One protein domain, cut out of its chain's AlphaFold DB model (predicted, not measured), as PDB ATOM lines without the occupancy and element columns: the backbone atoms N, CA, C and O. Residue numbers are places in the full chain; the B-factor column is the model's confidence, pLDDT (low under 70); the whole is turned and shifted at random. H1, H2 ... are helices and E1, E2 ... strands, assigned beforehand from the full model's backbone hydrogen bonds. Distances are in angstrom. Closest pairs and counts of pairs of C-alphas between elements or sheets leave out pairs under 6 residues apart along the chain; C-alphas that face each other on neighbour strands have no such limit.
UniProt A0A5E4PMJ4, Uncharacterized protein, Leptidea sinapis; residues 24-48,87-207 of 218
ATOM      1  N   ILE A  24      36.758  13.947   6.654       37.44
ATOM      2  CA  ILE A  24      36.146  15.000   5.850       37.44
ATOM      3  C   ILE A  24      36.369  16.352   6.515       37.44
ATOM      4  O   ILE A  24      36.096  16.516   7.704       37.44
ATOM      5  N   THR A  25      36.807  17.329   5.725       32.22
ATOM      6  CA  THR A  25      36.881  18.719   6.155       32.22
ATOM      7  C   THR A  25      36.256  19.632   5.117       32.22
ATOM      8  O   THR A  25      36.662  19.597   3.963       32.22
ATOM      9  N   LEU A  26      35.325  20.495   5.530       30.84
ATOM     10  CA  LEU A  26      34.755  21.537   4.671       30.84
ATOM     11  C   LEU A  26      34.964  22.922   5.294       30.84
ATOM     12  O   LEU A  26      34.475  23.169   6.399       30.84
ATOM     13  N   PRO A  27      35.601  23.867   4.585       29.06
ATOM     14  CA  PRO A  27      35.264  25.277   4.675       29.06
ATOM     15  C   PRO A  27      34.238  25.612   3.574       29.06
ATOM     16  O   PRO A  27      34.523  25.406   2.401       29.06
ATOM     17  N   GLY A  28      33.062  26.144   3.932       29.28
ATOM     18  CA  GLY A  28      32.242  26.892   2.961       29.28
ATOM     19  C   GLY A  28      30.801  26.459   2.671       29.28
ATOM     20  O   GLY A  28      30.251  26.948   1.696       29.28
ATOM     21  N   LEU A  29      30.136  25.635   3.487       30.84
ATOM     22  CA  LEU A  29      28.684  25.432   3.342       30.84
ATOM     23  C   LEU A  29      27.964  25.724   4.655       30.84
ATOM     24  O   LEU A  29      27.937  24.911   5.583       30.84
ATOM     25  N   SER A  30      27.394  26.929   4.728       29.45
ATOM     26  CA  SER A  30      26.379  27.254   5.712       29.45
ATOM     27  C   SER A  30      25.099  26.477   5.355       29.45
ATOM     28  O   SER A  30      24.627  26.453   4.224       29.45
ATOM     29  N   HIS A  31      24.572  25.772   6.349       30.02
ATOM     30  CA  HIS A  31      23.186  25.306   6.451       30.02
ATOM     31  C   HIS A  31      22.662  24.089   5.659       30.02
ATOM     32  O   HIS A  31      21.651  23.561   6.116       30.02
ATOM     33  N   SER A  32      23.295  23.537   4.610       28.73
ATOM     34  CA  SER A  32      22.608  22.493   3.798       28.73
ATOM     35  C   SER A  32      23.110  21.037   3.848       28.73
ATOM     36  O   SER A  32      22.373  20.165   3.391       28.73
ATOM     37  N   LEU A  33      24.253  20.682   4.458       34.88
ATOM     38  CA  LEU A  33      24.658  19.260   4.583       34.88
ATOM     39  C   LEU A  33      25.370  18.923   5.913       34.88
ATOM     40  O   LEU A  33      26.587  18.761   5.953       34.88
ATOM     41  N   PRO A  34      24.639  18.709   7.028       38.59
ATOM     42  CA  PRO A  34      25.233  18.294   8.308       38.59
ATOM     43  C   PRO A  34      25.727  16.830   8.357       38.59
ATOM     44  O   PRO A  34      26.128  16.361   9.430       38.59
ATOM     45  N   ARG A  35      25.626  16.077   7.251       39.56
ATOM     46  CA  ARG A  35      25.645  14.600   7.236       39.56
ATOM     47  C   ARG A  35      26.924  13.965   6.696       39.56
ATOM     48  O   ARG A  35      26.975  12.753   6.609       39.56
ATOM     49  N   THR A  36      27.955  14.734   6.372       42.19
ATOM     50  CA  THR A  36      29.218  14.177   5.857       42.19
ATOM     51  C   THR A  36      30.180  13.762   6.975       42.19
ATOM     52  O   THR A  36      31.152  13.071   6.737       42.19
ATOM     53  N   LEU A  37      29.899  14.085   8.240       49.09
ATOM     54  CA  LEU A  37      30.793  13.800   9.375       49.09
ATOM     55  C   LEU A  37      30.320  12.602  10.212       49.09
ATOM     56  O   LEU A  37      30.337  12.657  11.436       49.09
ATOM     57  N   ILE A  38      29.846  11.540   9.557       43.91
ATOM     58  CA  ILE A  38      29.144  10.407  10.193       43.91
ATOM     59  C   ILE A  38      30.005   9.708  11.252       43.91
ATOM     60  O   ILE A  38      29.584   9.573  12.401       43.91
ATOM     61  N   TRP A  39      31.240   9.356  10.897       42.41
ATOM     62  CA  TRP A  39      32.148   8.604  11.769       42.41
ATOM     63  C   TRP A  39      32.923   9.489  12.749       42.41
ATOM     64  O   TRP A  39      33.117   9.129  13.907       42.41
ATOM     65  N   GLN A  40      33.255  10.714  12.341       44.53
ATOM     66  CA  GLN A  40      33.883  11.703  13.224       44.53
ATOM     67  C   GLN A  40      32.943  12.154  14.342       44.53
ATOM     68  O   GLN A  40      33.380  12.399  15.467       44.53
ATOM     69  N   LYS A  41      31.635  12.223  14.045       44.41
ATOM     70  CA  LYS A  41      30.618  12.522  15.050       44.41
ATOM     71  C   LYS A  41      30.496  11.441  16.115       44.41
ATOM     72  O   LYS A  41      30.150  11.781  17.244       44.41
ATOM     73  N   TRP A  42      30.789  10.185  15.774       45.06
ATOM     74  CA  TRP A  42      30.676   9.050  16.686       45.06
ATOM     75  C   TRP A  42      31.690   9.119  17.834       45.06
ATOM     76  O   TRP A  42      31.312   9.088  19.002       45.06
ATOM     77  N   GLN A  43      32.969   9.314  17.517       51.28
ATOM     78  CA  GLN A  43      34.060   9.083  18.473       51.28
ATOM     79  C   GLN A  43      34.256  10.201  19.502       51.28
ATOM     80  O   GLN A  43      34.865   9.982  20.541       51.28
ATOM     81  N   CYS A  44      33.728  11.404  19.258       48.78
ATOM     82  CA  CYS A  44      33.892  12.525  20.190       48.78
ATOM     83  C   CYS A  44      32.601  12.858  20.970       48.78
ATOM     84  O   CYS A  44      32.639  13.571  21.972       48.78
ATOM     85  N   LYS A  45      31.459  12.239  20.613       53.25
ATOM     86  CA  LYS A  45      30.236  12.231  21.445       53.25
ATOM     87  C   LYS A  45      30.225  11.108  22.494       53.25
ATOM     88  O   LYS A  45      29.179  10.789  23.057       53.25
ATOM     89  N   MET A  46      31.406  10.609  22.860       54.91
ATOM     90  CA  MET A  46      31.657   9.727  24.011       54.91
ATOM     91  C   MET A  46      31.131  10.294  25.339       54.91
ATOM     92  O   MET A  46      31.037   9.578  26.325       54.91
ATOM     93  N   GLN A  47      30.743  11.572  25.386       58.03
ATOM     94  CA  GLN A  47      30.049  12.164  26.529       58.03
ATOM     95  C   GLN A  47      28.572  11.756  26.648       58.03
ATOM     96  O   GLN A  47      28.018  11.895  27.734       58.03
ATOM     97  N   GLN A  48      27.926  11.286  25.575       65.69
ATOM     98  CA  GLN A  48      26.510  10.880  25.576       65.69
ATOM     99  C   GLN A  48      26.333   9.355  25.595       65.69
ATOM    100  O   GLN A  48      25.356   8.875  26.165       65.69
ATOM    101  N   THR A  87      35.193   6.915  28.239       83.00
ATOM    102  CA  THR A  87      36.322   5.962  28.268       83.00
ATOM    103  C   THR A  87      37.587   6.439  27.537       83.00
ATOM    104  O   THR A  87      38.550   5.678  27.448       83.00
ATOM    105  N   ALA A  88      37.622   7.690  27.061       78.44
ATOM    106  CA  ALA A  88      38.775   8.302  26.395       78.44
ATOM    107  C   ALA A  88      39.284   9.533  27.154       78.44
ATOM    108  O   ALA A  88      38.510  10.450  27.437       78.44
ATOM    109  N   ASP A  89      40.595   9.589  27.399       78.12
ATOM    110  CA  ASP A  89      41.239  10.739  28.049       78.12
ATOM    111  C   ASP A  89      41.610  11.847  27.044       78.12
ATOM    112  O   ASP A  89      41.713  13.025  27.394       78.12
ATOM    113  N   PHE A  90      41.837  11.472  25.783       80.56
ATOM    114  CA  PHE A  90      42.174  12.370  24.682       80.56
ATOM    115  C   PHE A  90      41.737  11.772  23.337       80.56
ATOM    116  O   PHE A  90      41.399  10.594  23.242       80.56
ATOM    117  N   PHE A  91      41.743  12.599  22.297       80.12
ATOM    118  CA  PHE A  91      41.326  12.255  20.943       80.12
ATOM    119  C   PHE A  91      42.545  11.895  20.081       80.12
ATOM    120  O   PHE A  91      43.370  12.766  19.794       80.12
ATOM    121  N   GLY A  92      42.670  10.625  19.686       82.06
ATOM    122  CA  GLY A  92      43.645  10.177  18.688       82.06
ATOM    123  C   GLY A  92      43.182  10.540  17.276       82.06
ATOM    124  O   GLY A  92      42.025  10.318  16.927       82.06
ATOM    125  N   LEU A  93      44.062  11.143  16.481       83.50
ATOM    126  CA  LEU A  93      43.744  11.691  15.169       83.50
ATOM    127  C   LEU A  93      44.709  11.180  14.094       83.50
ATOM    128  O   LEU A  93      45.888  11.528  14.103       83.50
ATOM    129  N   ASN A  94      44.176  10.456  13.112       85.19
ATOM    130  CA  ASN A  94      44.889  10.089  11.889       85.19
ATOM    131  C   ASN A  94      44.426  11.002  10.749       85.19
ATOM    132  O   ASN A  94      43.240  11.025  10.421       85.19
ATOM    133  N   TYR A  95      45.341  11.761  10.141       85.75
ATOM    134  CA  TYR A  95      45.016  12.669   9.040       85.75
ATOM    135  C   TYR A  95      45.978  12.509   7.868       85.75
ATOM    136  O   TYR A  95      47.187  12.645   8.031       85.75
ATOM    137  N   TYR A  96      45.431  12.331   6.666       84.19
ATOM    138  CA  TYR A  96      46.207  12.089   5.445       84.19
ATOM    139  C   TYR A  96      45.777  12.960   4.260       84.19
ATOM    140  O   TYR A  96      46.605  13.392   3.462       84.19
ATOM    141  N   THR A  97      44.477  13.228   4.134       84.75
ATOM    142  CA  THR A  97      43.875  13.872   2.963       84.75
ATOM    143  C   THR A  97      42.588  14.599   3.349       84.75
ATOM    144  O   THR A  97      42.058  14.406   4.444       84.75
ATOM    145  N   GLY A  98      42.072  15.423   2.440       81.25
ATOM    146  CA  GLY A  98      40.761  16.042   2.548       81.25
ATOM    147  C   GLY A  98      40.120  16.220   1.174       81.25
ATOM    148  O   GLY A  98      40.807  16.407   0.172       81.25
ATOM    149  N   ARG A  99      38.786  16.166   1.149       81.50
ATOM    150  CA  ARG A  99      37.949  16.343  -0.043       81.50
ATOM    151  C   ARG A  99      36.842  17.352   0.223       81.50
ATOM    152  O   ARG A  99      36.353  17.447   1.353       81.50
ATOM    153  N   THR A 100      36.433  18.077  -0.814       80.62
ATOM    154  CA  THR A 100      35.175  18.829  -0.795       80.62
ATOM    155  C   THR A 100      34.016  17.871  -1.025       80.62
ATOM    156  O   THR A 100      34.186  16.798  -1.601       80.62
ATOM    157  N   VAL A 101      32.836  18.218  -0.516       79.62
ATOM    158  CA  VAL A 101      31.659  17.356  -0.593       79.62
ATOM    159  C   VAL A 101      30.443  18.192  -0.941       79.62
ATOM    160  O   VAL A 101      30.187  19.210  -0.293       79.62
ATOM    161  N   ARG A 102      29.676  17.727  -1.924       82.69
ATOM    162  CA  ARG A 102      28.407  18.324  -2.345       82.69
ATOM    163  C   ARG A 102      27.334  17.256  -2.509       82.69
ATOM    164  O   ARG A 102      27.633  16.066  -2.560       82.69
ATOM    165  N   LYS A 103      26.075  17.680  -2.569       81.50
ATOM    166  CA  LYS A 103      24.968  16.780  -2.909       81.50
ATOM    167  C   LYS A 103      25.072  16.419  -4.393       81.50
ATOM    168  O   LYS A 103      25.419  17.288  -5.189       81.50
ATOM    169  N   ALA A 104      24.763  15.173  -4.738       85.31
ATOM    170  CA  ALA A 104      24.613  14.786  -6.136       85.31
ATOM    171  C   ALA A 104      23.385  15.475  -6.747       85.31
ATOM    172  O   ALA A 104      22.319  15.539  -6.114       85.31
ATOM    173  N   GLU A 105      23.554  15.994  -7.953       89.38
ATOM    174  CA  GLU A 105      22.502  16.569  -8.781       89.38
ATOM    175  C   GLU A 105      21.695  15.469  -9.494       89.38
ATOM    176  O   GLU A 105      22.151  14.326  -9.606       89.38
ATOM    177  N   PRO A 106      20.464  15.764  -9.953       90.94
ATOM    178  CA  PRO A 106      19.666  14.793 -10.695       90.94
ATOM    179  C   PRO A 106      20.417  14.260 -11.923       90.94
ATOM    180  O   PRO A 106      20.833  15.030 -12.783       90.94
ATOM    181  N   GLY A 107      20.558  12.936 -12.011       91.62
ATOM    182  CA  GLY A 107      21.260  12.263 -13.109       91.62
ATOM    183  C   GLY A 107      22.747  12.004 -12.859       91.62
ATOM    184  O   GLY A 107      23.353  11.269 -13.632       91.62
ATOM    185  N   GLU A 108      23.335  12.533 -11.782       91.44
ATOM    186  CA  GLU A 108      24.701  12.174 -11.398       91.44
ATOM    187  C   GLU A 108      24.747  10.820 -10.680       91.44
ATOM    188  O   GLU A 108      23.958  10.542  -9.770       91.44
ATOM    189  N   GLU A 109      25.719   9.986 -11.048       90.81
ATOM    190  CA  GLU A 109      26.003   8.748 -10.329       90.81
ATOM    191  C   GLU A 109      26.976   9.012  -9.175       90.81
ATOM    192  O   GLU A 109      28.074   9.545  -9.350       90.81
ATOM    193  N   VAL A 110      26.584   8.605  -7.966       88.50
ATOM    194  CA  VAL A 110      27.456   8.693  -6.794       88.50
ATOM    195  C   VAL A 110      28.468   7.553  -6.828       88.50
ATOM    196  O   VAL A 110      28.109   6.380  -6.695       88.50
ATOM    197  N   GLY A 111      29.743   7.910  -6.967       85.38
ATOM    198  CA  GLY A 111      30.838   6.950  -6.994       85.38
ATOM    199  C   GLY A 111      31.107   6.254  -5.649       85.38
ATOM    200  O   GLY A 111      30.438   6.525  -4.643       85.38
ATOM    201  N   PRO A 112      32.058   5.304  -5.620       82.62
ATOM    202  CA  PRO A 112      32.332   4.505  -4.437       82.62
ATOM    203  C   PRO A 112      32.819   5.329  -3.243       82.62
ATOM    204  O   PRO A 112      33.429   6.399  -3.372       82.62
ATOM    205  N   TRP A 113      32.548   4.765  -2.063       73.81
ATOM    206  CA  TRP A 113      33.046   5.281  -0.799       73.81
ATOM    207  C   TRP A 113      34.573   5.393  -0.803       73.81
ATOM    208  O   TRP A 113      35.260   4.639  -1.491       73.81
ATOM    209  N   PHE A 114      35.079   6.363  -0.040       70.19
ATOM    210  CA  PHE A 114      36.479   6.794   0.060       70.19
ATOM    211  C   PHE A 114      37.049   7.532  -1.163       70.19
ATOM    212  O   PHE A 114      37.743   8.537  -0.988       70.19
ATOM    213  N   SER A 115      36.731   7.119  -2.389       73.69
ATOM    214  CA  SER A 115      37.362   7.688  -3.588       73.69
ATOM    215  C   SER A 115      36.593   8.859  -4.204       73.69
ATOM    216  O   SER A 115      37.212   9.885  -4.497       73.69
ATOM    217  N   SER A 116      35.274   8.751  -4.388       81.94
ATOM    218  CA  SER A 116      34.510   9.746  -5.164       81.94
ATOM    219  C   SER A 116      33.087  10.028  -4.678       81.94
ATOM    220  O   SER A 116      32.489  11.007  -5.121       81.94
ATOM    221  N   GLY A 117      32.533   9.260  -3.737       81.94
ATOM    222  CA  GLY A 117      31.179   9.528  -3.249       81.94
ATOM    223  C   GLY A 117      30.801   8.851  -1.936       81.94
ATOM    224  O   GLY A 117      31.577   8.120  -1.336       81.94
ATOM    225  N   TYR A 118      29.590   9.131  -1.462       78.62
ATOM    226  CA  TYR A 118      28.954   8.464  -0.325       78.62
ATOM    227  C   TYR A 118      27.480   8.235  -0.670       78.62
ATOM    228  O   TYR A 118      26.656   9.157  -0.594       78.62
ATOM    229  N   LYS A 119      27.154   7.012  -1.103       81.38
ATOM    230  CA  LYS A 119      25.845   6.669  -1.682       81.38
ATOM    231  C   LYS A 119      24.707   6.871  -0.685       81.38
ATOM    232  O   LYS A 119      23.671   7.430  -1.034       81.38
ATOM    233  N   GLU A 120      24.916   6.526   0.580       75.19
ATOM    234  CA  GLU A 120      23.862   6.528   1.593       75.19
ATOM    235  C   GLU A 120      23.406   7.942   1.990       75.19
ATOM    236  O   GLU A 120      22.346   8.089   2.597       75.19
ATOM    237  N   ILE A 121      24.164   8.989   1.634       75.06
ATOM    238  CA  ILE A 121      23.771  10.399   1.822       75.06
ATOM    239  C   ILE A 121      23.669  11.178   0.509       75.06
ATOM    240  O   ILE A 121      23.507  12.399   0.552       75.06
ATOM    241  N   ASN A 122      23.739  10.493  -0.637       81.00
ATOM    242  CA  ASN A 122      23.699  11.102  -1.962       81.00
ATOM    243  C   ASN A 122      24.719  12.246  -2.119       81.00
ATOM    244  O   ASN A 122      24.361  13.369  -2.491       81.00
ATOM    245  N   ALA A 123      25.976  11.981  -1.749       79.62
ATOM    246  CA  ALA A 123      27.046  12.971  -1.780       79.62
ATOM    247  C   ALA A 123      28.172  12.586  -2.738       79.62
ATOM    248  O   ALA A 123      28.610  11.439  -2.757       79.62
ATOM    249  N   ILE A 124      28.676  13.580  -3.461       81.31
ATOM    250  CA  ILE A 124      29.850  13.487  -4.328       81.31
ATOM    251  C   ILE A 124      31.032  14.118  -3.606       81.31
ATOM    252  O   ILE A 124      30.894  15.174  -2.983       81.31
ATOM    253  N   MET A 125      32.179  13.445  -3.669       81.88
ATOM    254  CA  MET A 125      33.438  13.922  -3.117       81.88
ATOM    255  C   MET A 125      34.362  14.386  -4.235       81.88
ATOM    256  O   MET A 125      34.682  13.632  -5.150       81.88
ATOM    257  N   GLU A 126      34.854  15.608  -4.111       82.31
ATOM    258  CA  GLU A 126      35.678  16.258  -5.123       82.31
ATOM    259  C   GLU A 126      37.065  16.578  -4.565       82.31
ATOM    260  O   GLU A 126      37.277  16.706  -3.352       82.31
ATOM    261  N   VAL A 127      38.038  16.663  -5.470       84.56
ATOM    262  CA  VAL A 127      39.384  17.120  -5.128       84.56
ATOM    263  C   VAL A 127      39.331  18.644  -4.985       84.56
ATOM    264  O   VAL A 127      38.895  19.310  -5.923       84.56
ATOM    265  N   PRO A 128      39.753  19.220  -3.845       82.19
ATOM    266  CA  PRO A 128      39.817  20.668  -3.698       82.19
ATOM    267  C   PRO A 128      40.736  21.283  -4.763       82.19
ATOM    268  O   PRO A 128      41.800  20.736  -5.038       82.19
ATOM    269  N   ASN A 129      40.369  22.443  -5.312       83.38
ATOM    270  CA  ASN A 129      41.128  23.091  -6.396       83.38
ATOM    271  C   ASN A 129      42.595  23.394  -6.041       83.38
ATOM    272  O   ASN A 129      43.439  23.493  -6.923       83.38
ATOM    273  N   ASP A 130      42.895  23.584  -4.757       85.81
ATOM    274  CA  ASP A 130      44.230  23.866  -4.232       85.81
ATOM    275  C   ASP A 130      44.917  22.635  -3.612       85.81
ATOM    276  O   ASP A 130      45.939  22.775  -2.937       85.81
ATOM    277  N   ALA A 131      44.358  21.440  -3.814       86.94
ATOM    278  CA  ALA A 131      45.021  20.178  -3.515       86.94
ATOM    279  C   ALA A 131      45.966  19.774  -4.658       86.94
ATOM    280  O   ALA A 131      45.814  20.203  -5.799       86.94
ATOM    281  N   TYR A 132      46.939  18.917  -4.352       88.62
ATOM    282  CA  TYR A 132      47.838  18.337  -5.353       88.62
ATOM    283  C   TYR A 132      47.868  16.813  -5.246       88.62
ATOM    284  O   TYR A 132      47.549  16.247  -4.201       88.62
ATOM    285  N   SER A 133      48.223  16.133  -6.333       86.00
ATOM    286  CA  SER A 133      48.239  14.668  -6.380       86.00
ATOM    287  C   SER A 133      49.326  14.077  -5.478       86.00
ATOM    288  O   SER A 133      50.426  14.619  -5.387       86.00
ATOM    289  N   SER A 134      49.024  12.952  -4.826       83.56
ATOM    290  CA  SER A 134      50.047  12.077  -4.238       83.56
ATOM    291  C   SER A 134      50.408  10.951  -5.215       83.56
ATOM    292  O   SER A 134      49.926  10.931  -6.348       83.56
ATOM    293  N   SER A 135      51.217   9.983  -4.772       81.31
ATOM    294  CA  SER A 135      51.450   8.744  -5.526       81.31
ATOM    295  C   SER A 135      50.208   7.848  -5.641       81.31
ATOM    296  O   SER A 135      50.192   6.922  -6.447       81.31
ATOM    297  N   SER A 136      49.156   8.133  -4.864       78.19
ATOM    298  CA  SER A 136      47.881   7.426  -4.895       78.19
ATOM    299  C   SER A 136      46.767   8.326  -5.455       78.19
ATOM    300  O   SER A 136      46.450   9.355  -4.846       78.19
ATOM    301  N   PRO A 137      46.097   7.940  -6.563       71.94
ATOM    302  CA  PRO A 137      45.005   8.720  -7.160       71.94
ATOM    303  C   PRO A 137      43.826   8.976  -6.208       71.94
ATOM    304  O   PRO A 137      43.072   9.936  -6.371       71.94
ATOM    305  N   VAL A 138      43.657   8.118  -5.200       76.25
ATOM    306  CA  VAL A 138      42.559   8.216  -4.233       76.25
ATOM    307  C   VAL A 138      42.883   9.123  -3.040       76.25
ATOM    308  O   VAL A 138      41.949   9.561  -2.365       76.25
ATOM    309  N   ILE A 139      44.155   9.498  -2.828       77.81
ATOM    310  CA  ILE A 139      44.627  10.300  -1.684       77.81
ATOM    311  C   ILE A 139      45.227  11.630  -2.182       77.81
ATOM    312  O   ILE A 139      46.449  11.770  -2.252       77.81
ATOM    313  N   PRO A 140      44.415  12.639  -2.543       85.31
ATOM    314  CA  PRO A 140      44.946  13.961  -2.862       85.31
ATOM    315  C   PRO A 140      45.567  14.592  -1.612       85.31
ATOM    316  O   PRO A 140      45.057  14.446  -0.502       85.31
ATOM    317  N   VAL A 141      46.658  15.332  -1.758       89.19
ATOM    318  CA  VAL A 141      47.247  16.052  -0.634       89.19
ATOM    319  C   VAL A 141      46.500  17.353  -0.401       89.19
ATOM    320  O   VAL A 141      46.478  18.236  -1.257       89.19
ATOM    321  N   TYR A 142      45.941  17.496   0.800       88.75
ATOM    322  CA  TYR A 142      45.238  18.709   1.195       88.75
ATOM    323  C   TYR A 142      45.572  19.123   2.629       88.75
ATOM    324  O   TYR A 142      44.862  18.800   3.579       88.75
ATOM    325  N   SER A 143      46.655  19.878   2.809       90.31
ATOM    326  CA  SER A 143      47.134  20.280   4.140       90.31
ATOM    327  C   SER A 143      46.155  21.204   4.878       90.31
ATOM    328  O   SER A 143      45.966  21.079   6.090       90.31
ATOM    329  N   LYS A 144      45.471  22.120   4.173       87.50
ATOM    330  CA  LYS A 144      44.492  23.050   4.777       87.50
ATOM    331  C   LYS A 144      43.304  22.327   5.417       87.50
ATOM    332  O   LYS A 144      42.715  22.871   6.356       87.50
ATOM    333  N   GLY A 145      42.982  21.119   4.950       85.38
ATOM    334  CA  GLY A 145      41.973  20.269   5.573       85.38
ATOM    335  C   GLY A 145      42.337  19.918   7.015       85.38
ATOM    336  O   GLY A 145      41.493  20.070   7.886       85.38
ATOM    337  N   LEU A 146      43.606  19.633   7.337       87.06
ATOM    338  CA  LEU A 146      44.019  19.343   8.719       87.06
ATOM    339  C   LEU A 146      43.646  20.492   9.661       87.06
ATOM    340  O   LEU A 146      43.038  20.285  10.710       87.06
ATOM    341  N   ARG A 147      43.968  21.728   9.267       87.00
ATOM    342  CA  ARG A 147      43.620  22.914  10.057       87.00
ATOM    343  C   ARG A 147      42.113  23.030  10.216       87.00
ATOM    344  O   ARG A 147      41.623  23.117  11.337       87.00
ATOM    345  N   SER A 148      41.381  23.043   9.106       84.69
ATOM    346  CA  SER A 148      39.928  23.220   9.122       84.69
ATOM    347  C   SER A 148      39.235  22.138   9.967       84.69
ATOM    348  O   SER A 148      38.268  22.431  10.669       84.69
ATOM    349  N   LEU A 149      39.788  20.924   9.997       83.19
ATOM    350  CA  LEU A 149      39.294  19.811  10.783       83.19
ATOM    351  C   LEU A 149      39.521  20.028  12.273       83.19
ATOM    352  O   LEU A 149      38.588  19.913  13.061       83.19
ATOM    353  N   LEU A 150      40.740  20.384  12.666       84.94
ATOM    354  CA  LEU A 150      41.063  20.674  14.060       84.94
ATOM    355  C   LEU A 150      40.215  21.837  14.600       84.94
ATOM    356  O   LEU A 150      39.751  21.792  15.740       84.94
ATOM    357  N   CYS A 151      39.962  22.859  13.775       83.38
ATOM    358  CA  CYS A 151      39.057  23.959  14.113       83.38
ATOM    359  C   CYS A 151      37.609  23.477  14.281       83.38
ATOM    360  O   CYS A 151      36.917  23.905  15.207       83.38
ATOM    361  N   TRP A 152      37.150  22.573  13.410       82.12
ATOM    362  CA  TRP A 152      35.823  21.978  13.514       82.12
ATOM    363  C   TRP A 152      35.676  21.112  14.770       82.12
ATOM    364  O   TRP A 152      34.707  21.302  15.500       82.12
ATOM    365  N   ILE A 153      36.648  20.241  15.073       79.25
ATOM    366  CA  ILE A 153      36.658  19.413  16.291       79.25
ATOM    367  C   ILE A 153      36.545  20.316  17.518       79.25
ATOM    368  O   ILE A 153      35.692  20.085  18.372       79.25
ATOM    369  N   LYS A 154      37.329  21.401  17.575       82.31
ATOM    370  CA  LYS A 154      37.228  22.360  18.677       82.31
ATOM    371  C   LYS A 154      35.838  22.990  18.778       82.31
ATOM    372  O   LYS A 154      35.295  23.108  19.873       82.31
ATOM    373  N   LYS A 155      35.254  23.415  17.655       80.44
ATOM    374  CA  LYS A 155      33.911  24.013  17.640       80.44
ATOM    375  C   LYS A 155      32.832  23.013  18.071       80.44
ATOM    376  O   LYS A 155      31.886  23.401  18.746       80.44
ATOM    377  N   ALA A 156      32.963  21.754  17.669       75.44
ATOM    378  CA  ALA A 156      31.975  20.713  17.919       75.44
ATOM    379  C   ALA A 156      32.066  20.118  19.335       75.44
ATOM    380  O   ALA A 156      31.033  19.774  19.906       75.44
ATOM    381  N   TYR A 157      33.273  20.013  19.898       74.31
ATOM    382  CA  TYR A 157      33.533  19.266  21.139       74.31
ATOM    383  C   TYR A 157      34.224  20.084  22.233       74.31
ATOM    384  O   TYR A 157      34.515  19.567  23.310       74.31
ATOM    385  N   GLY A 158      34.479  21.367  21.985       80.50
ATOM    386  CA  GLY A 158      35.270  22.209  22.873       80.50
ATOM    387  C   GLY A 158      36.767  21.921  22.757       80.50
ATOM    388  O   GLY A 158      37.244  21.281  21.824       80.50
ATOM    389  N   ASN A 159      37.544  22.420  23.716       80.12
ATOM    390  CA  ASN A 159      39.004  22.314  23.691       80.12
ATOM    391  C   ASN A 159      39.488  20.942  24.206       80.12
ATOM    392  O   ASN A 159      40.150  20.852  25.244       80.12
ATOM    393  N   VAL A 160      39.107  19.867  23.511       82.69
ATOM    394  CA  VAL A 160      39.567  18.501  23.797       82.69
ATOM    395  C   VAL A 160      41.063  18.365  23.519       82.69
ATOM    396  O   VAL A 160      41.624  19.059  22.672       82.69
ATOM    397  N   GLN A 161      41.731  17.472  24.250       85.94
ATOM    398  CA  GLN A 161      43.121  17.140  23.960       85.94
ATOM    399  C   GLN A 161      43.182  16.285  22.694       85.94
ATOM    400  O   GLN A 161      42.536  15.245  22.649       85.94
ATOM    401  N   ILE A 162      43.954  16.710  21.692       84.44
ATOM    402  CA  ILE A 162      44.104  15.994  20.420       84.44
ATOM    403  C   ILE A 162      45.559  15.570  20.254       84.44
ATOM    404  O   ILE A 162      46.467  16.399  20.365       84.44
ATOM    405  N   LEU A 163      45.771  14.289  19.965       85.38
ATOM    406  CA  LEU A 163      47.054  13.721  19.580       85.38
ATOM    407  C   LEU A 163      46.973  13.274  18.123       85.38
ATOM    408  O   LEU A 163      46.196  12.380  17.814       85.38
ATOM    409  N   ILE A 164      47.780  13.869  17.243       86.19
ATOM    410  CA  ILE A 164      47.952  13.331  15.890       86.19
ATOM    411  C   ILE A 164      48.775  12.049  16.008       86.19
ATOM    412  O   ILE A 164      49.956  12.109  16.370       86.19
ATOM    413  N   THR A 165      48.115  10.920  15.769       83.31
ATOM    414  CA  THR A 165      48.661   9.562  15.852       83.31
ATOM    415  C   THR A 165      49.248   9.123  14.518       83.31
ATOM    416  O   THR A 165      50.298   8.489  14.514       83.31
ATOM    417  N   GLU A 166      48.681   9.579  13.399       84.25
ATOM    418  CA  GLU A 166      49.253   9.360  12.072       84.25
ATOM    419  C   GLU A 166      49.081  10.567  11.146       84.25
ATOM    420  O   GLU A 166      48.033  11.218  11.101       84.25
ATOM    421  N   ASN A 167      50.130  10.844  10.373       88.12
ATOM    422  CA  ASN A 167      50.121  11.759   9.241       88.12
ATOM    423  C   ASN A 167      51.291  11.397   8.325       88.12
ATOM    424  O   ASN A 167      52.446  11.458   8.747       88.12
ATOM    425  N   GLY A 168      51.002  11.010   7.086       85.94
ATOM    426  CA  GLY A 168      52.023  10.494   6.182       85.94
ATOM    427  C   GLY A 168      51.700  10.721   4.714       85.94
ATOM    428  O   GLY A 168      50.563  10.991   4.339       85.94
ATOM    429  N   PHE A 169      52.731  10.607   3.887       87.00
ATOM    430  CA  PHE A 169      52.630  10.695   2.438       87.00
ATOM    431  C   PHE A 169      52.980   9.330   1.842       87.00
ATOM    432  O   PHE A 169      54.022   8.780   2.220       87.00
ATOM    433  N   PRO A 170      52.148   8.769   0.946       80.44
ATOM    434  CA  PRO A 170      52.503   7.536   0.264       80.44
ATOM    435  C   PRO A 170      53.688   7.818  -0.670       80.44
ATOM    436  O   PRO A 170      53.652   8.754  -1.463       80.44
ATOM    437  N   GLY A 171      54.760   7.034  -0.559       69.56
ATOM    438  CA  GLY A 171      55.921   7.183  -1.439       69.56
ATOM    439  C   GLY A 171      55.553   6.866  -2.890       69.56
ATOM    440  O   GLY A 171      54.720   5.997  -3.145       69.56
ATOM    441  N   SER A 172      56.145   7.583  -3.843       65.62
ATOM    442  CA  SER A 172      56.026   7.296  -5.283       65.62
ATOM    443  C   SER A 172      57.201   6.475  -5.816       65.62
ATOM    444  O   SER A 172      57.026   5.761  -6.796       65.62
ATOM    445  N   ASN A 173      58.376   6.544  -5.176       63.88
ATOM    446  CA  ASN A 173      59.626   5.949  -5.657       63.88
ATOM    447  C   ASN A 173      60.455   5.357  -4.501       63.88
ATOM    448  O   ASN A 173      60.453   5.890  -3.395       63.88
ATOM    449  N   SER A 174      61.231   4.301  -4.768       65.94
ATOM    450  CA  SER A 174      62.152   3.652  -3.811       65.94
ATOM    451  C   SER A 174      63.440   4.446  -3.523       65.94
ATOM    452  O   SER A 174      64.337   3.958  -2.836       65.94
ATOM    453  N   GLY A 175      63.559   5.664  -4.058       76.81
ATOM    454  CA  GLY A 175      64.724   6.526  -3.883       76.81
ATOM    455  C   GLY A 175      64.741   7.251  -2.536       76.81
ATOM    456  O   GLY A 175      63.702   7.563  -1.960       76.81
ATOM    457  N   LEU A 176      65.938   7.587  -2.051       84.56
ATOM    458  CA  LEU A 176      66.114   8.341  -0.800       84.56
ATOM    459  C   LEU A 176      65.751   9.834  -0.933       84.56
ATOM    460  O   LEU A 176      65.498  10.505   0.067       84.56
ATOM    461  N   ASN A 177      65.700  10.355  -2.163       87.88
ATOM    462  CA  ASN A 177      65.374  11.750  -2.463       87.88
ATOM    463  C   ASN A 177      63.854  11.957  -2.560       87.88
ATOM    464  O   ASN A 177      63.297  12.068  -3.650       87.88
ATOM    465  N   ASP A 178      63.191  12.013  -1.407       86.94
ATOM    466  CA  ASP A 178      61.730  12.105  -1.296       86.94
ATOM    467  C   ASP A 178      61.258  13.538  -0.990       86.94
ATOM    468  O   ASP A 178      60.862  13.888   0.130       86.94
ATOM    469  N   TYR A 179      61.351  14.407  -2.000       89.38
ATOM    470  CA  TYR A 179      60.962  15.815  -1.878       89.38
ATOM    471  C   TYR A 179      59.454  16.007  -1.687       89.38
ATOM    472  O   TYR A 179      59.048  16.953  -1.006       89.38
ATOM    473  N   ASP A 180      58.632  15.103  -2.221       88.75
ATOM    474  CA  ASP A 180      57.176  15.169  -2.098       88.75
ATOM    475  C   ASP A 180      56.729  14.922  -0.655       88.75
ATOM    476  O   ASP A 180      55.944  15.706  -0.110       88.75
ATOM    477  N   ARG A 181      57.302  13.914   0.022       90.12
ATOM    478  CA  ARG A 181      57.060  13.690   1.454       90.12
ATOM    479  C   ARG A 181      57.583  14.842   2.303       90.12
ATOM    480  O   ARG A 181      56.901  15.259   3.239       90.12
ATOM    481  N   ILE A 182      58.746  15.413   1.972       91.88
ATOM    482  CA  ILE A 182      59.264  16.603   2.671       91.88
ATOM    483  C   ILE A 182      58.282  17.776   2.534       91.88
ATOM    484  O   ILE A 182      57.964  18.429   3.533       91.88
ATOM    485  N   LYS A 183      57.786  18.044   1.320       92.69
ATOM    486  CA  LYS A 183      56.791  19.092   1.051       92.69
ATOM    487  C   LYS A 183      55.500  18.834   1.826       92.69
ATOM    488  O   LYS A 183      55.042  19.722   2.543       92.69
ATOM    489  N   PHE A 184      54.981  17.608   1.774       92.06
ATOM    490  CA  PHE A 184      53.805  17.183   2.531       92.06
ATOM    491  C   PHE A 184      53.958  17.469   4.029       92.06
ATOM    492  O   PHE A 184      53.099  18.129   4.618       92.06
ATOM    493  N   MET A 185      55.057  17.013   4.641       93.19
ATOM    494  CA  MET A 185      55.294  17.174   6.077       93.19
ATOM    495  C   MET A 185      55.405  18.650   6.463       93.19
ATOM    496  O   MET A 185      54.795  19.072   7.447       93.19
ATOM    497  N   LYS A 186      56.144  19.451   5.682       95.31
ATOM    498  CA  LYS A 186      56.291  20.896   5.922       95.31
ATOM    499  C   LYS A 186      54.937  21.598   5.918       95.31
ATOM    500  O   LYS A 186      54.619  22.302   6.873       95.31
ATOM    501  N   GLU A 187      54.128  21.365   4.890       94.94
ATOM    502  CA  GLU A 187      52.820  22.005   4.769       94.94
ATOM    503  C   GLU A 187      51.861  21.580   5.893       94.94
ATOM    504  O   GLU A 187      51.194  22.430   6.482       94.94
ATOM    505  N   HIS A 188      51.802  20.292   6.256       92.44
ATOM    506  CA  HIS A 188      50.928  19.822   7.342       92.44
ATOM    507  C   HIS A 188      51.344  20.367   8.712       92.44
ATOM    508  O   HIS A 188      50.484  20.802   9.483       92.44
ATOM    509  N   LEU A 189      52.648  20.415   9.007       93.94
ATOM    510  CA  LEU A 189      53.165  21.022  10.237       93.94
ATOM    511  C   LEU A 189      52.894  22.529  10.289       93.94
ATOM    512  O   LEU A 189      52.557  23.061  11.351       93.94
ATOM    513  N   GLU A 190      52.972  23.221   9.152       94.75
ATOM    514  CA  GLU A 190      52.594  24.630   9.064       94.75
ATOM    515  C   GLU A 190      51.102  24.822   9.373       94.75
ATOM    516  O   GLU A 190      50.730  25.689  10.168       94.75
ATOM    517  N   GLN A 191      50.228  23.980   8.811       91.19
ATOM    518  CA  GLN A 191      48.792  24.027   9.093       91.19
ATOM    519  C   GLN A 191      48.471  23.694  10.553       91.19
ATOM    520  O   GLN A 191      47.637  24.369  11.167       91.19
ATOM    521  N   PHE A 192      49.184  22.742  11.152       90.50
ATOM    522  CA  PHE A 192      49.108  22.456  12.582       90.50
ATOM    523  C   PHE A 192      49.479  23.685  13.430       90.50
ATOM    524  O   PHE A 192      48.717  24.089  14.312       90.50
ATOM    525  N   GLY A 193      50.602  24.347  13.126       90.38
ATOM    526  CA  GLY A 193      51.019  25.580  13.801       90.38
ATOM    527  C   GLY A 193      50.015  26.727  13.623       90.38
ATOM    528  O   GLY A 193      49.657  27.409  14.588       90.38
ATOM    529  N   ASN A 194      49.490  26.895  12.409       89.88
ATOM    530  CA  ASN A 194      48.474  27.895  12.083       89.88
ATOM    531  C   ASN A 194      47.145  27.648  12.810       89.88
ATOM    532  O   ASN A 194      46.441  28.607  13.128       89.88
ATOM    533  N   THR A 195      46.810  26.394  13.123       85.00
ATOM    534  CA  THR A 195      45.598  26.041  13.880       85.00
ATOM    535  C   THR A 195      45.610  26.662  15.276       85.00
ATOM    536  O   THR A 195      44.600  27.224  15.706       85.00
ATOM    537  N   ARG A 196      46.758  26.640  15.966       81.94
ATOM    538  CA  ARG A 196      46.904  27.263  17.292       81.94
ATOM    539  C   ARG A 196      46.595  28.759  17.242       81.94
ATOM    540  O   ARG A 196      45.844  29.259  18.065       81.94
ATOM    541  N   ARG A 197      47.099  29.459  16.222       82.44
ATOM    542  CA  ARG A 197      46.917  30.912  16.071       82.44
ATOM    543  C   ARG A 197      45.509  31.292  15.611       82.44
ATOM    544  O   ARG A 197      44.915  32.213  16.154       82.44
ATOM    545  N   ARG A 198      44.978  30.599  14.599       82.56
ATOM    546  CA  ARG A 198      43.721  30.982  13.932       82.56
ATOM    547  C   ARG A 198      42.474  30.436  14.614       82.56
ATOM    548  O   ARG A 198      41.429  31.067  14.548       82.56
ATOM    549  N   CYS A 199      42.577  29.273  15.250       79.25
ATOM    550  CA  CYS A 199      41.442  28.589  15.870       79.25
ATOM    551  C   CYS A 199      41.582  28.461  17.389       79.25
ATOM    552  O   CYS A 199      40.668  27.954  18.042       79.25
ATOM    553  N   GLN A 200      42.689  28.948  17.969       80.44
ATOM    554  CA  GLN A 200      42.968  28.909  19.412       80.44
ATOM    555  C   GLN A 200      42.923  27.468  19.969       80.44
ATOM    556  O   GLN A 200      42.400  27.211  21.052       80.44
ATOM    557  N   CYS A 201      43.343  26.479  19.174       75.56
ATOM    558  CA  CYS A 201      43.408  25.082  19.610       75.56
ATOM    559  C   CYS A 201      44.725  24.847  20.361       75.56
ATOM    560  O   CYS A 201      45.736  24.522  19.743       75.56
ATOM    561  N   ASP A 202      44.727  25.011  21.683       79.12
ATOM    562  CA  ASP A 202      45.971  24.996  22.471       79.12
ATOM    563  C   ASP A 202      46.388  23.592  22.935       79.12
ATOM    564  O   ASP A 202      47.553  23.348  23.249       79.12
ATOM    565  N   ARG A 203      45.457  22.629  22.938       80.31
ATOM    566  CA  ARG A 203      45.692  21.245  23.393       80.31
ATOM    567  C   ARG A 203      45.992  20.281  22.244       80.31
ATOM    568  O   ARG A 203      45.448  19.181  22.189       80.31
ATOM    569  N   LEU A 204      46.872  20.700  21.337       79.00
ATOM    570  CA  LEU A 204      47.294  19.913  20.178       79.00
ATOM    571  C   LEU A 204      48.691  19.322  20.378       79.00
ATOM    572  O   LEU A 204      49.647  20.061  20.639       79.00
ATOM    573  N   TYR A 205      48.822  18.016  20.171       80.94
ATOM    574  CA  TYR A 205      50.059  17.258  20.341       80.94
ATOM    575  C   TYR A 205      50.347  16.424  19.085       80.94
ATOM    576  O   TYR A 205      49.429  15.933  18.438       80.94
ATOM    577  N   ILE A 206      51.628  16.261  18.757       74.56
ATOM    578  CA  ILE A 206      52.110  15.319  17.739       74.56
ATOM    579  C   ILE A 206      52.997  14.310  18.467       74.56
ATOM    580  O   ILE A 206      53.785  14.705  19.338       74.56
ATOM    581  N   LEU A 207      52.868  13.028  18.126       63.38
ATOM    582  CA  LEU A 207      53.760  11.951  18.561       63.38
ATOM    583  C   LEU A 207      55.160  12.156  17.956       63.38
ATOM    584  O   LEU A 207      55.544  11.520  16.989       63.38
TER     585      LEU A 207
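This is residues 24 to 48 and 87 to 207 of the 218 residues of an uncharacterized protein of Leptidea sinapis (UniProt A0A5E4PMJ4). A small parallel sheet, E1, E4 and E5, has two helices beside it that run the same way side by side, H2 and H3, each only grazing the sheet. H2 lies nearest the middle, between long H3 and short H1, while the hairpin E2 and E3, with its long loop of residues 104 to 122, makes a separate part away from the sheet and H3. The printed part has 146 residues with three named helices and five named strands, in the order H1 E1 E2 E3 H2 E4 H3 E5; the sheet's order is E1 E4 E5, and E2 and E3 are antiparallel. The class is mixed, helices and strands, with under half of the residues in named elements. The whole is compact, with a radius of gyration of the C-alphas of 16.1 A and spans of 45 by 43 by 28 A.

Find C-alpha 90 at (42.174, 12.370, 24.682), where E1, residues 90 to 94, begins its 13.3 A. E4 is residues 162 to 166, 11.8 A long, and E5 is residues 204 to 206, ending with C-alpha 206 at (52.110, 15.319, 17.739). H3, residues 179 to 199, starts at (60.962, 15.815, -1.878) and runs 29.3 A; H2, residues 143 to 157, runs 21.8 A. H1 is residues 38 to 44, E2 residues 100 to 103 and E3 residues 123 to 126.

Start at E4, the inner strand: N 163 and O 91 are 2.8 A apart, within hydrogen-bond range of E1. On to E5, N 205 and O 162 are 2.9 A apart, within range. E4, H3 and E5 form a strand-helix-strand unit, two parallel neighbour strands with a helix between them, and its crossover is right-handed. H3 only grazes the sheet with residues 189 to 196, and H2 only grazes it with residues 146 to 154. H2 and H3 touch, the closest C-alphas being those of Ser 143 and His 188, 5.0 A apart, at a shallow tilt of 33 degrees, only just short of steep. H1 is close to H2 but not clearly touching, with C-alphas 44 and 157 closest at 6.8 A. In the hairpin E2 and E3, N 102 and O 124 are 3.0 A apart, within range. O i to N i+4 pairs are within range in 10 of 11 in H2, 15 of 17 in H3 and 0 of 3 in H1, where 1 of 4 O i to N i+3 pairs is.

Look for the cut after Gln 48: residues 49 to 86 are not printed, and C-alphas 48 and 87 are 11.3 A apart. The links E2 to E3, E3 to H2 and E4 to H3 are long. The two farthest C-alphas, those of Gln 48 and Gly 175, are 48.4 A apart. The mean pLDDT of the printed part is 76.0, and residues 24 to 48, 171 to 174 and 207 are under 70.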